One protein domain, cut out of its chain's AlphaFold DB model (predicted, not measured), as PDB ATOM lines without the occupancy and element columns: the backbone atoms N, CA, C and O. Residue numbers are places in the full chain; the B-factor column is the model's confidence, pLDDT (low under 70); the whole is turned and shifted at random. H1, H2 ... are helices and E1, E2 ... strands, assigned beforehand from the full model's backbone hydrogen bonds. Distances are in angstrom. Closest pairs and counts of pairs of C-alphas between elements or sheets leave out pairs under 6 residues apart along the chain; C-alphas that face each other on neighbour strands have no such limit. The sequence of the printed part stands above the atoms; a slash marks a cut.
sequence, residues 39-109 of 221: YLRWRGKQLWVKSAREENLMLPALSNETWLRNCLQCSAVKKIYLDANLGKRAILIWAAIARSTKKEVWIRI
ATOM      1  N   TYR A  39      33.567  31.218  -0.184       79.12
ATOM      2  CA  TYR A  39      33.342  30.881  -1.583       79.12
ATOM      3  C   TYR A  39      34.652  30.463  -2.240       79.12
ATOM      4  O   TYR A  39      35.737  30.984  -1.949       79.12
ATOM      5  N   LEU A  40      34.533  29.502  -3.151       84.62
ATOM      6  CA  LEU A  40      35.653  28.939  -3.881       84.62
ATOM      7  C   LEU A  40      35.746  29.561  -5.268       84.62
ATOM      8  O   LEU A  40      34.757  29.673  -5.989       84.62
ATOM      9  N   ARG A  41      36.962  29.907  -5.686       85.56
ATOM     10  CA  ARG A  41      37.242  30.293  -7.069       85.56
ATOM     11  C   ARG A  41      38.369  29.446  -7.628       85.56
ATOM     12  O   ARG A  41      39.510  29.519  -7.175       85.56
ATOM     13  N   TRP A  42      38.052  28.674  -8.657       83.88
ATOM     14  CA  TRP A  42      39.036  27.877  -9.370       83.88
ATOM     15  C   TRP A  42      39.697  28.690 -10.483       83.88
ATOM     16  O   TRP A  42      39.016  29.323 -11.291       83.88
ATOM     17  N   ARG A  43      41.031  28.677 -10.544       85.56
ATOM     18  CA  ARG A  43      41.816  29.279 -11.632       85.56
ATOM     19  C   ARG A  43      43.008  28.385 -11.972       85.56
ATOM     20  O   ARG A  43      44.008  28.357 -11.258       85.56
ATOM     21  N   GLY A  44      42.920  27.647 -13.078       84.50
ATOM     22  CA  GLY A  44      43.994  26.757 -13.531       84.50
ATOM     23  C   GLY A  44      44.289  25.633 -12.529       84.50
ATOM     24  O   GLY A  44      43.435  24.794 -12.281       84.50
ATOM     25  N   LYS A  45      45.498  25.608 -11.948       87.00
ATOM     26  CA  LYS A  45      45.893  24.656 -10.880       87.00
ATOM     27  C   LYS A  45      45.827  25.275  -9.478       87.00
ATOM     28  O   LYS A  45      46.514  24.807  -8.566       87.00
ATOM     29  N   GLN A  46      45.061  26.354  -9.327       90.06
ATOM     30  CA  GLN A  46      44.952  27.136  -8.101       90.06
ATOM     31  C   GLN A  46      43.499  27.195  -7.634       90.06
ATOM     32  O   GLN A  46      42.595  27.485  -8.422       90.06
ATOM     33  N   LEU A  47      43.295  26.960  -6.343       89.88
ATOM     34  CA  LEU A  47      42.022  27.136  -5.662       89.88
ATOM     35  C   LEU A  47      42.120  28.363  -4.767       89.88
ATOM     36  O   LEU A  47      43.054  28.472  -3.986       89.88
ATOM     37  N   TRP A  48      41.172  29.280  -4.875       87.38
ATOM     38  CA  TRP A  48      41.084  30.446  -4.006       87.38
ATOM     39  C   TRP A  48      39.908  30.258  -3.062       87.38
ATOM     40  O   TRP A  48      38.792  30.033  -3.526       87.38
ATOM     41  N   VAL A  49      40.166  30.372  -1.769       86.50
ATOM     42  CA  VAL A  49      39.179  30.323  -0.697       86.50
ATOM     43  C   VAL A  49      39.107  31.722  -0.120       86.50
ATOM     44  O   VAL A  49      40.089  32.241   0.414       86.50
ATOM     45  N   LYS A  50      37.955  32.358  -0.285       85.12
ATOM     46  CA  LYS A  50      37.725  33.711   0.208       85.12
ATOM     47  C   LYS A  50      36.622  33.699   1.242       85.12
ATOM     48  O   LYS A  50      35.665  32.941   1.105       85.12
ATOM     49  N   SER A  51      36.775  34.550   2.247       77.50
ATOM     50  CA  SER A  51      35.745  34.763   3.256       77.50
ATOM     51  C   SER A  51      34.496  35.346   2.587       77.50
ATOM     52  O   SER A  51      34.585  36.319   1.829       77.50
ATOM     53  N   ALA A  52      33.348  34.705   2.801       71.19
ATOM     54  CA  ALA A  52      32.057  35.230   2.390       71.19
ATOM     55  C   ALA A  52      31.559  36.160   3.501       71.19
ATOM     56  O   ALA A  52      31.330  35.723   4.624       71.19
ATOM     57  N   ARG A  53      31.429  37.456   3.191       60.19
ATOM     58  CA  ARG A  53      30.896  38.457   4.133       60.19
ATOM     59  C   ARG A  53      29.379  38.362   4.310       60.19
ATOM     60  O   ARG A  53      28.846  38.965   5.229       60.19
ATOM     61  N   GLU A  54      28.708  37.630   3.428       57.75
ATOM     62  CA  GLU A  54      27.262  37.442   3.431       57.75
ATOM     63  C   GLU A  54      26.931  35.996   3.808       57.75
ATOM     64  O   GLU A  54      27.439  35.051   3.199       57.75
ATOM     65  N   GLU A  55      26.045  35.835   4.792       54.09
ATOM     66  CA  GLU A  55      25.551  34.549   5.311       54.09
ATOM     67  C   GLU A  55      24.870  33.688   4.228       54.09
ATOM     68  O   GLU A  55      24.815  32.467   4.334       54.09
ATOM     69  N   ASN A  56      24.440  34.301   3.120       50.28
ATOM     70  CA  ASN A  56      23.765  33.626   2.007       50.28
ATOM     71  C   ASN A  56      24.691  32.780   1.112       50.28
ATOM     72  O   ASN A  56      24.209  32.073   0.230       50.28
ATOM     73  N   LEU A  57      26.012  32.829   1.315       57.47
ATOM     74  CA  LEU A  57      26.996  32.038   0.559       57.47
ATOM     75  C   LEU A  57      27.603  30.910   1.405       57.47
ATOM     76  O   LEU A  57      28.767  30.540   1.229       57.47
ATOM     77  N   MET A  58      26.822  30.353   2.331       57.72
ATOM     78  CA  MET A  58      27.209  29.143   3.047       57.72
ATOM     79  C   MET A  58      27.192  27.940   2.106       57.72
ATOM     80  O   MET A  58      26.161  27.558   1.558       57.72
ATOM     81  N   LEU A  59      28.353  27.310   1.942       65.12
ATOM     82  CA  LEU A  59      28.466  26.032   1.252       65.12
ATOM     83  C   LEU A  59      28.577  24.920   2.310       65.12
ATOM     84  O   LEU A  59      29.681  24.627   2.767       65.12
ATOM     85  N   PRO A  60      27.476  24.252   2.696       65.12
ATOM     86  CA  PRO A  60      27.490  23.233   3.753       65.12
ATOM     87  C   PRO A  60      28.333  21.998   3.393       65.12
ATOM     88  O   PRO A  60      28.778  21.254   4.259       65.12
ATOM     89  N   ALA A  61      28.626  21.778   2.108       64.56
ATOM     90  CA  ALA A  61      29.563  20.734   1.696       64.56
ATOM     91  C   ALA A  61      30.992  20.994   2.217       64.56
ATOM     92  O   ALA A  61      31.738  20.054   2.490       64.56
ATOM     93  N   LEU A  62      31.368  22.265   2.399       70.12
ATOM     94  CA  LEU A  62      32.681  22.666   2.899       70.12
ATOM     95  C   LEU A  62      32.834  22.502   4.409       70.12
ATOM     96  O   LEU A  62      33.966  22.374   4.864       70.12
ATOM     97  N   SER A  63      31.731  22.421   5.162       71.25
ATOM     98  CA  SER A  63      31.762  22.058   6.582       71.25
ATOM     99  C   SER A  63      31.925  20.549   6.819       71.25
ATOM    100  O   SER A  63      31.949  20.101   7.963       71.25
ATOM    101  N   ASN A  64      32.057  19.738   5.764       80.75
ATOM    102  CA  ASN A  64      32.400  18.325   5.882       80.75
ATOM    103  C   ASN A  64      33.863  18.089   5.471       80.75
ATOM    104  O   ASN A  64      34.207  18.059   4.287       80.75
ATOM    105  N   GLU A  65      34.731  17.866   6.462       82.00
ATOM    106  CA  GLU A  65      36.167  17.670   6.236       82.00
ATOM    107  C   GLU A  65      36.483  16.463   5.346       82.00
ATOM    108  O   GLU A  65      37.447  16.491   4.577       82.00
ATOM    109  N   THR A  66      35.696  15.387   5.446       83.62
ATOM    110  CA  THR A  66      35.951  14.145   4.699       83.62
ATOM    111  C   THR A  66      35.607  14.315   3.224       83.62
ATOM    112  O   THR A  66      36.402  13.947   2.357       83.62
ATOM    113  N   TRP A  67      34.479  14.969   2.940       85.44
ATOM    114  CA  TRP A  67      34.086  15.335   1.586       85.44
ATOM    115  C   TRP A  67      35.128  16.254   0.943       85.44
ATOM    116  O   TRP A  67      35.648  15.944  -0.131       85.44
ATOM    117  N   LEU A  68      35.524  17.324   1.640       86.06
ATOM    118  CA  LEU A  68      36.516  18.273   1.136       86.06
ATOM    119  C   LEU A  68      37.870  17.601   0.869       86.06
ATOM    120  O   LEU A  68      38.516  17.875  -0.147       86.06
ATOM    121  N   ARG A  69      38.295  16.690   1.752       86.31
ATOM    122  CA  ARG A  69      39.525  15.907   1.578       86.31
ATOM    123  C   ARG A  69      39.474  15.056   0.315       86.31
ATOM    124  O   ARG A  69      40.412  15.127  -0.476       86.31
ATOM    125  N   ASN A  70      38.389  14.316   0.099       86.81
ATOM    126  CA  ASN A  70      38.217  13.482  -1.092       86.81
ATOM    127  C   ASN A  70      38.197  14.335  -2.369       86.81
ATOM    128  O   ASN A  70      38.917  14.044  -3.324       86.81
ATOM    129  N   CYS A  71      37.467  15.454  -2.360       84.88
ATOM    130  CA  CYS A  71      37.445  16.391  -3.481       84.88
ATOM    131  C   CYS A  71      38.838  16.946  -3.799       84.88
ATOM    132  O   CYS A  71      39.227  17.027  -4.966       84.88
ATOM    133  N   LEU A  72      39.620  17.307  -2.778       86.81
ATOM    134  CA  LEU A  72      40.987  17.774  -2.974       86.81
ATOM    135  C   LEU A  72      41.897  16.652  -3.492       86.81
ATOM    136  O   LEU A  72      42.683  16.907  -4.401       86.81
ATOM    137  N   GLN A  73      41.786  15.420  -3.001       88.25
ATOM    138  CA  GLN A  73      42.585  14.295  -3.508       88.25
ATOM    139  C   GLN A  73      42.370  14.052  -5.006       88.25
ATOM    140  O   GLN A  73      43.344  13.901  -5.740       88.25
ATOM    141  N   CYS A  74      41.120  14.088  -5.467       86.00
ATOM    142  CA  CYS A  74      40.780  13.910  -6.882       86.00
ATOM    143  C   CYS A  74      41.063  15.157  -7.740       86.00
ATOM    144  O   CYS A  74      41.081  15.093  -8.967       86.00
ATOM    145  N   SER A  75      41.278  16.310  -7.109       86.94
ATOM    146  CA  SER A  75      41.469  17.589  -7.782       86.94
ATOM    147  C   SER A  75      42.897  17.776  -8.307       86.94
ATOM    148  O   SER A  75      43.885  17.583  -7.594       86.94
ATOM    149  N   ALA A  76      43.005  18.306  -9.529       86.19
ATOM    150  CA  ALA A  76      44.268  18.716 -10.150       86.19
ATOM    151  C   ALA A  76      44.889  20.001  -9.548       86.19
ATOM    152  O   ALA A  76      45.914  20.488 -10.042       86.19
ATOM    153  N   VAL A  77      44.289  20.578  -8.498       88.38
ATOM    154  CA  VAL A  77      44.830  21.751  -7.790       88.38
ATOM    155  C   VAL A  77      46.152  21.400  -7.138       88.38
ATOM    156  O   VAL A  77      46.271  20.393  -6.442       88.38
ATOM    157  N   LYS A  78      47.133  22.283  -7.314       87.06
ATOM    158  CA  LYS A  78      48.427  22.212  -6.631       87.06
ATOM    159  C   LYS A  78      48.535  23.217  -5.487       87.06
ATOM    160  O   LYS A  78      49.196  22.924  -4.497       87.06
ATOM    161  N   LYS A  79      47.886  24.381  -5.625       89.12
ATOM    162  CA  LYS A  79      47.993  25.510  -4.691       89.12
ATOM    163  C   LYS A  79      46.624  25.978  -4.220       89.12
ATOM    164  O   LYS A  79      45.739  26.190  -5.045       89.12
ATOM    165  N   ILE A  80      46.475  26.183  -2.920       90.50
ATOM    166  CA  ILE A  80      45.264  26.705  -2.291       90.50
ATOM    167  C   ILE A  80      45.607  28.057  -1.670       90.50
ATOM    168  O   ILE A  80      46.469  28.121  -0.803       90.50
ATOM    169  N   TYR A  81      44.958  29.127  -2.116       89.50
ATOM    170  CA  TYR A  81      45.093  30.470  -1.564       89.50
ATOM    171  C   TYR A  81      43.953  30.739  -0.587       89.50
ATOM    172  O   TYR A  81      42.792  30.691  -0.983       89.50
ATOM    173  N   LEU A  82      44.286  31.035   0.660       89.38
ATOM    174  CA  LEU A  82      43.375  31.375   1.740       89.38
ATOM    175  C   LEU A  82      43.425  32.883   2.002       89.38
ATOM    176  O   LEU A  82      44.490  33.510   1.998       89.38
ATOM    177  N   ASP A  83      42.259  33.463   2.235       85.62
ATOM    178  CA  ASP A  83      42.123  34.831   2.720       85.62
ATOM    179  C   ASP A  83      42.394  34.888   4.234       85.62
ATOM    180  O   ASP A  83      41.904  34.041   4.981       85.62
ATOM    181  N   ALA A  84      43.150  35.884   4.703       80.50
ATOM    182  CA  ALA A  84      43.407  36.086   6.133       80.50
ATOM    183  C   ALA A  84      42.105  36.327   6.925       80.50
ATOM    184  O   ALA A  84      41.999  35.953   8.088       80.50
ATOM    185  N   ASN A  85      41.071  36.855   6.259       78.69
ATOM    186  CA  ASN A  85      39.756  37.128   6.847       78.69
ATOM    187  C   ASN A  85      38.889  35.870   7.088       78.69
ATOM    188  O   ASN A  85      37.727  35.997   7.466       78.69
ATOM    189  N   LEU A  86      39.397  34.661   6.814       77.88
ATOM    190  CA  LEU A  86      38.678  33.399   7.058       77.88
ATOM    191  C   LEU A  86      38.617  33.012   8.545       77.88
ATOM    192  O   LEU A  86      37.844  32.129   8.906       77.88
ATOM    193  N   GLY A  87      39.429  33.640   9.394       78.31
ATOM    194  CA  GLY A  87      39.586  33.246  10.792       78.31
ATOM    195  C   GLY A  87      40.587  32.102  10.971       78.31
ATOM    196  O   GLY A  87      40.836  31.290  10.070       78.31
ATOM    197  N   LYS A  88      41.192  32.033  12.160       81.25
ATOM    198  CA  LYS A  88      42.311  31.128  12.460       81.25
ATOM    199  C   LYS A  88      41.886  29.670  12.345       81.25
ATOM    200  O   LYS A  88      42.589  28.859  11.741       81.25
ATOM    201  N   ARG A  89      40.717  29.336  12.897       81.31
ATOM    202  CA  ARG A  89      40.199  27.963  12.902       81.31
ATOM    203  C   ARG A  89      39.988  27.416  11.490       81.31
ATOM    204  O   ARG A  89      40.462  26.322  11.190       81.31
ATOM    205  N   ALA A  90      39.339  28.181  10.611       82.44
ATOM    206  CA  ALA A  90      39.102  27.770   9.227       82.44
ATOM    207  C   ALA A  90      40.426  27.540   8.484       82.44
ATOM    208  O   ALA A  90      40.611  26.509   7.838       82.44
ATOM    209  N   ILE A  91      41.377  28.463   8.637       86.94
ATOM    210  CA  ILE A  91      42.705  28.359   8.028       86.94
ATOM    211  C   ILE A  91      43.430  27.081   8.468       86.94
ATOM    212  O   ILE A  91      43.990  26.378   7.626       86.94
ATOM    213  N   LEU A  92      43.394  26.749   9.761       87.06
ATOM    214  CA  LEU A  92      44.028  25.542  10.298       87.06
ATOM    215  C   LEU A  92      43.404  24.254   9.746       87.06
ATOM    216  O   LEU A  92      44.139  23.330   9.392       87.06
ATOM    217  N   ILE A  93      42.073  24.201   9.621       87.06
ATOM    218  CA  ILE A  93      41.360  23.052   9.039       87.06
ATOM    219  C   ILE A  93      41.765  22.876   7.572       87.06
ATOM    220  O   ILE A  93      42.220  21.803   7.166       87.06
ATOM    221  N   TRP A  94      41.694  23.949   6.780       88.44
ATOM    222  CA  TRP A  94      42.118  23.935   5.380       88.44
ATOM    223  C   TRP A  94      43.575  23.504   5.217       88.44
ATOM    224  O   TRP A  94      43.891  22.698   4.338       88.44
ATOM    225  N   ALA A  95      44.459  23.991   6.085       88.38
ATOM    226  CA  ALA A  95      45.864  23.625   6.087       88.38
ATOM    227  C   ALA A  95      46.086  22.139   6.396       88.38
ATOM    228  O   ALA A  95      46.857  21.469   5.700       88.38
ATOM    229  N   ALA A  96      45.382  21.595   7.391       88.12
ATOM    230  CA  ALA A  96      45.453  20.183   7.748       88.12
ATOM    231  C   ALA A  96      44.977  19.277   6.597       88.12
ATOM    232  O   ALA A  96      45.651  18.303   6.241       88.12
ATOM    233  N   ILE A  97      43.855  19.626   5.962       88.00
ATOM    234  CA  ILE A  97      43.302  18.868   4.835       88.00
ATOM    235  C   ILE A  97      44.245  18.944   3.630       88.00
ATOM    236  O   ILE A  97      44.618  17.915   3.063       88.00
ATOM    237  N   ALA A  98      44.705  20.135   3.258       87.25
ATOM    238  CA  ALA A  98      45.616  20.318   2.135       87.25
ATOM    239  C   ALA A  98      46.935  19.553   2.311       87.25
ATOM    240  O   ALA A  98      47.382  18.872   1.384       87.25
ATOM    241  N   ARG A  99      47.508  19.561   3.521       85.06
ATOM    242  CA  ARG A  99      48.717  18.791   3.843       85.06
ATOM    243  C   ARG A  99      48.506  17.294   3.633       85.06
ATOM    244  O   ARG A  99      49.357  16.641   3.034       85.06
ATOM    245  N   SER A 100      47.356  16.761   4.049       86.00
ATOM    246  CA  SER A 100      47.019  15.347   3.827       86.00
ATOM    247  C   SER A 100      46.878  14.978   2.345       86.00
ATOM    248  O   SER A 100      47.080  13.828   1.970       86.00
ATOM    249  N   THR A 101      46.578  15.961   1.493       86.31
ATOM    250  CA  THR A 101      46.447  15.790   0.039       86.31
ATOM    251  C   THR A 101      47.707  16.198  -0.730       86.31
ATOM    252  O   THR A 101      47.687  16.242  -1.958       86.31
ATOM    253  N   LYS A 102      48.815  16.471  -0.018       86.56
ATOM    254  CA  LYS A 102      50.096  16.943  -0.574       86.56
ATOM    255  C   LYS A 102      49.953  18.217  -1.425       86.56
ATOM    256  O   LYS A 102      50.645  18.371  -2.430       86.56
ATOM    257  N   LYS A 103      49.052  19.123  -1.036       89.12
ATOM    258  CA  LYS A 103      48.843  20.420  -1.697       89.12
ATOM    259  C   LYS A 103      49.438  21.557  -0.879       89.12
ATOM    260  O   LYS A 103      49.433  21.521   0.349       89.12
ATOM    261  N   GLU A 104      49.921  22.577  -1.578       88.19
ATOM    262  CA  GLU A 104      50.467  23.778  -0.951       88.19
ATOM    263  C   GLU A 104      49.342  24.722  -0.530       88.19
ATOM    264  O   GLU A 104      48.412  24.966  -1.307       88.19
ATOM    265  N   VAL A 105      49.460  25.305   0.662       90.31
ATOM    266  CA  VAL A 105      48.523  26.309   1.179       90.31
ATOM    267  C   VAL A 105      49.237  27.633   1.332       90.31
ATOM    268  O   VAL A 105      50.318  27.700   1.902       90.31
ATOM    269  N   TRP A 106      48.622  28.683   0.819       88.88
ATOM    270  CA  TRP A 106      49.150  30.031   0.776       88.88
ATOM    271  C   TRP A 106      48.130  30.959   1.425       88.88
ATOM    272  O   TRP A 106      46.982  30.971   1.011       88.88
ATOM    273  N   ILE A 107      48.517  31.746   2.417       87.50
ATOM    274  CA  ILE A 107      47.706  32.827   2.969       87.50
ATOM    275  C   ILE A 107      48.127  34.134   2.319       87.50
ATOM    276  O   ILE A 107      49.313  34.416   2.128       87.50
ATOM    277  N   ARG A 108      47.140  34.964   1.999       80.00
ATOM    278  CA  ARG A 108      47.399  36.341   1.597       80.00
ATOM    279  C   ARG A 108      47.727  37.185   2.831       80.00
ATOM    280  O   ARG A 108      46.820  37.669   3.494       80.00
ATOM    281  N   ILE A 109      49.014  37.372   3.109       70.06
ATOM    282  CA  ILE A 109      49.475  38.320   4.132       70.06
ATOM    283  C   ILE A 109      49.421  39.738   3.532       70.06
ATOM    284  O   ILE A 109      49.895  39.923   2.400       70.06
TER     285      ILE A 109
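Overview. This is residues 39 to 109 of the 221 residues of a protein of Euhalothece natronophila Z-M001 (UniProt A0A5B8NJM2). A strongly twisted sheet of four strands has one long helix, H3, packed lengthwise over E3 and E4 on one face, while the other face is bare of named helices. The two other helices, the very short H1 and the longer H2, lie off the sheet, and H2 packs on H3. The printed part has 71 residues, with three named helices and four named strands in the order E1 E2 H1 H2 E3 H3 E4; the class is mixed, helices and strands. The sheet is mixed, in the order E1, E2, E3, E4. The whole is compact, with a radius of gyration of the C-alphas of 11.3 A, and rounded, spanning 30 by 26 by 23 A.

Along the chain. In the sheet, E1 is residues 39 to 43, beginning at C-alpha 39 (33.342, 30.881, -1.583), and E2 is residues 46 to 51, 16.5 A long. E3 is residues 79 to 83, 13.3 A long, and E4 is residues 104 to 108, ending at C-alpha 108 (47.399, 36.341, 1.597). H3, residues 88 to 100, is 18.6 A long and begins at C-alpha 88 (42.311, 31.128, 12.460). H2 is residues 65 to 74, 14.4 A long, and H1 is residues 60 to 63, 5.3 A long.

Arrangement. E1 and E2 form a hairpin, antiparallel at 157 degrees, with N 41 and O 48 2.8 A apart, within hydrogen-bond range. E2 and E3 are parallel at 15 degrees, with N 81 and O 47 at 2.7 A. E3 and E4 are parallel at 28 degrees, with N 82 and O 106 at 2.7 A. E1 and E4 are the edge strands. H3 is on the sheet at a height of 9.6 A, over E3 and E4, and runs along the strands, at 1 degree to E3 on the local plane. The closest C-alphas of H3 and E4 are those of Ala 95 and Val 105, 6.2 A apart. E2, H1, H2, E3 and E3, H3, E4 are strand-helix-strand units, two parallel neighbour strands with one or more helices between; both crossovers are right-handed. With H3 on one face, sheet and helix make two layers. H2 touches H3 at a steep tilt of 43 degrees, the same way; their closest C-alphas, of Arg 69 and Ile 97, are 5.8 A apart. H1 and H2 only just touch, only at the corner by their link, with 3 pairs of C-alphas within 8 A, the closest those of Leu 62 and Leu 68 at 6.1 A. H1 and H2 are not on the sheet, and H1 and H3 are apart. In H2 and H3 every O i to N i+4 pair is within hydrogen-bond range; H1 is too short for such a pair.

Size, cuts and confidence. The two C-alphas farthest apart, those of Asn 56 and Lys 102, are 31.3 A apart. The printed part has no cut. No link is long; the link from E2 to H1, 8 residues, is short, and the others are tight. The mean pLDDT of the printed part is 81.4, and residues 53 to 61, of which 60 and 61 belong to H1, are under 70.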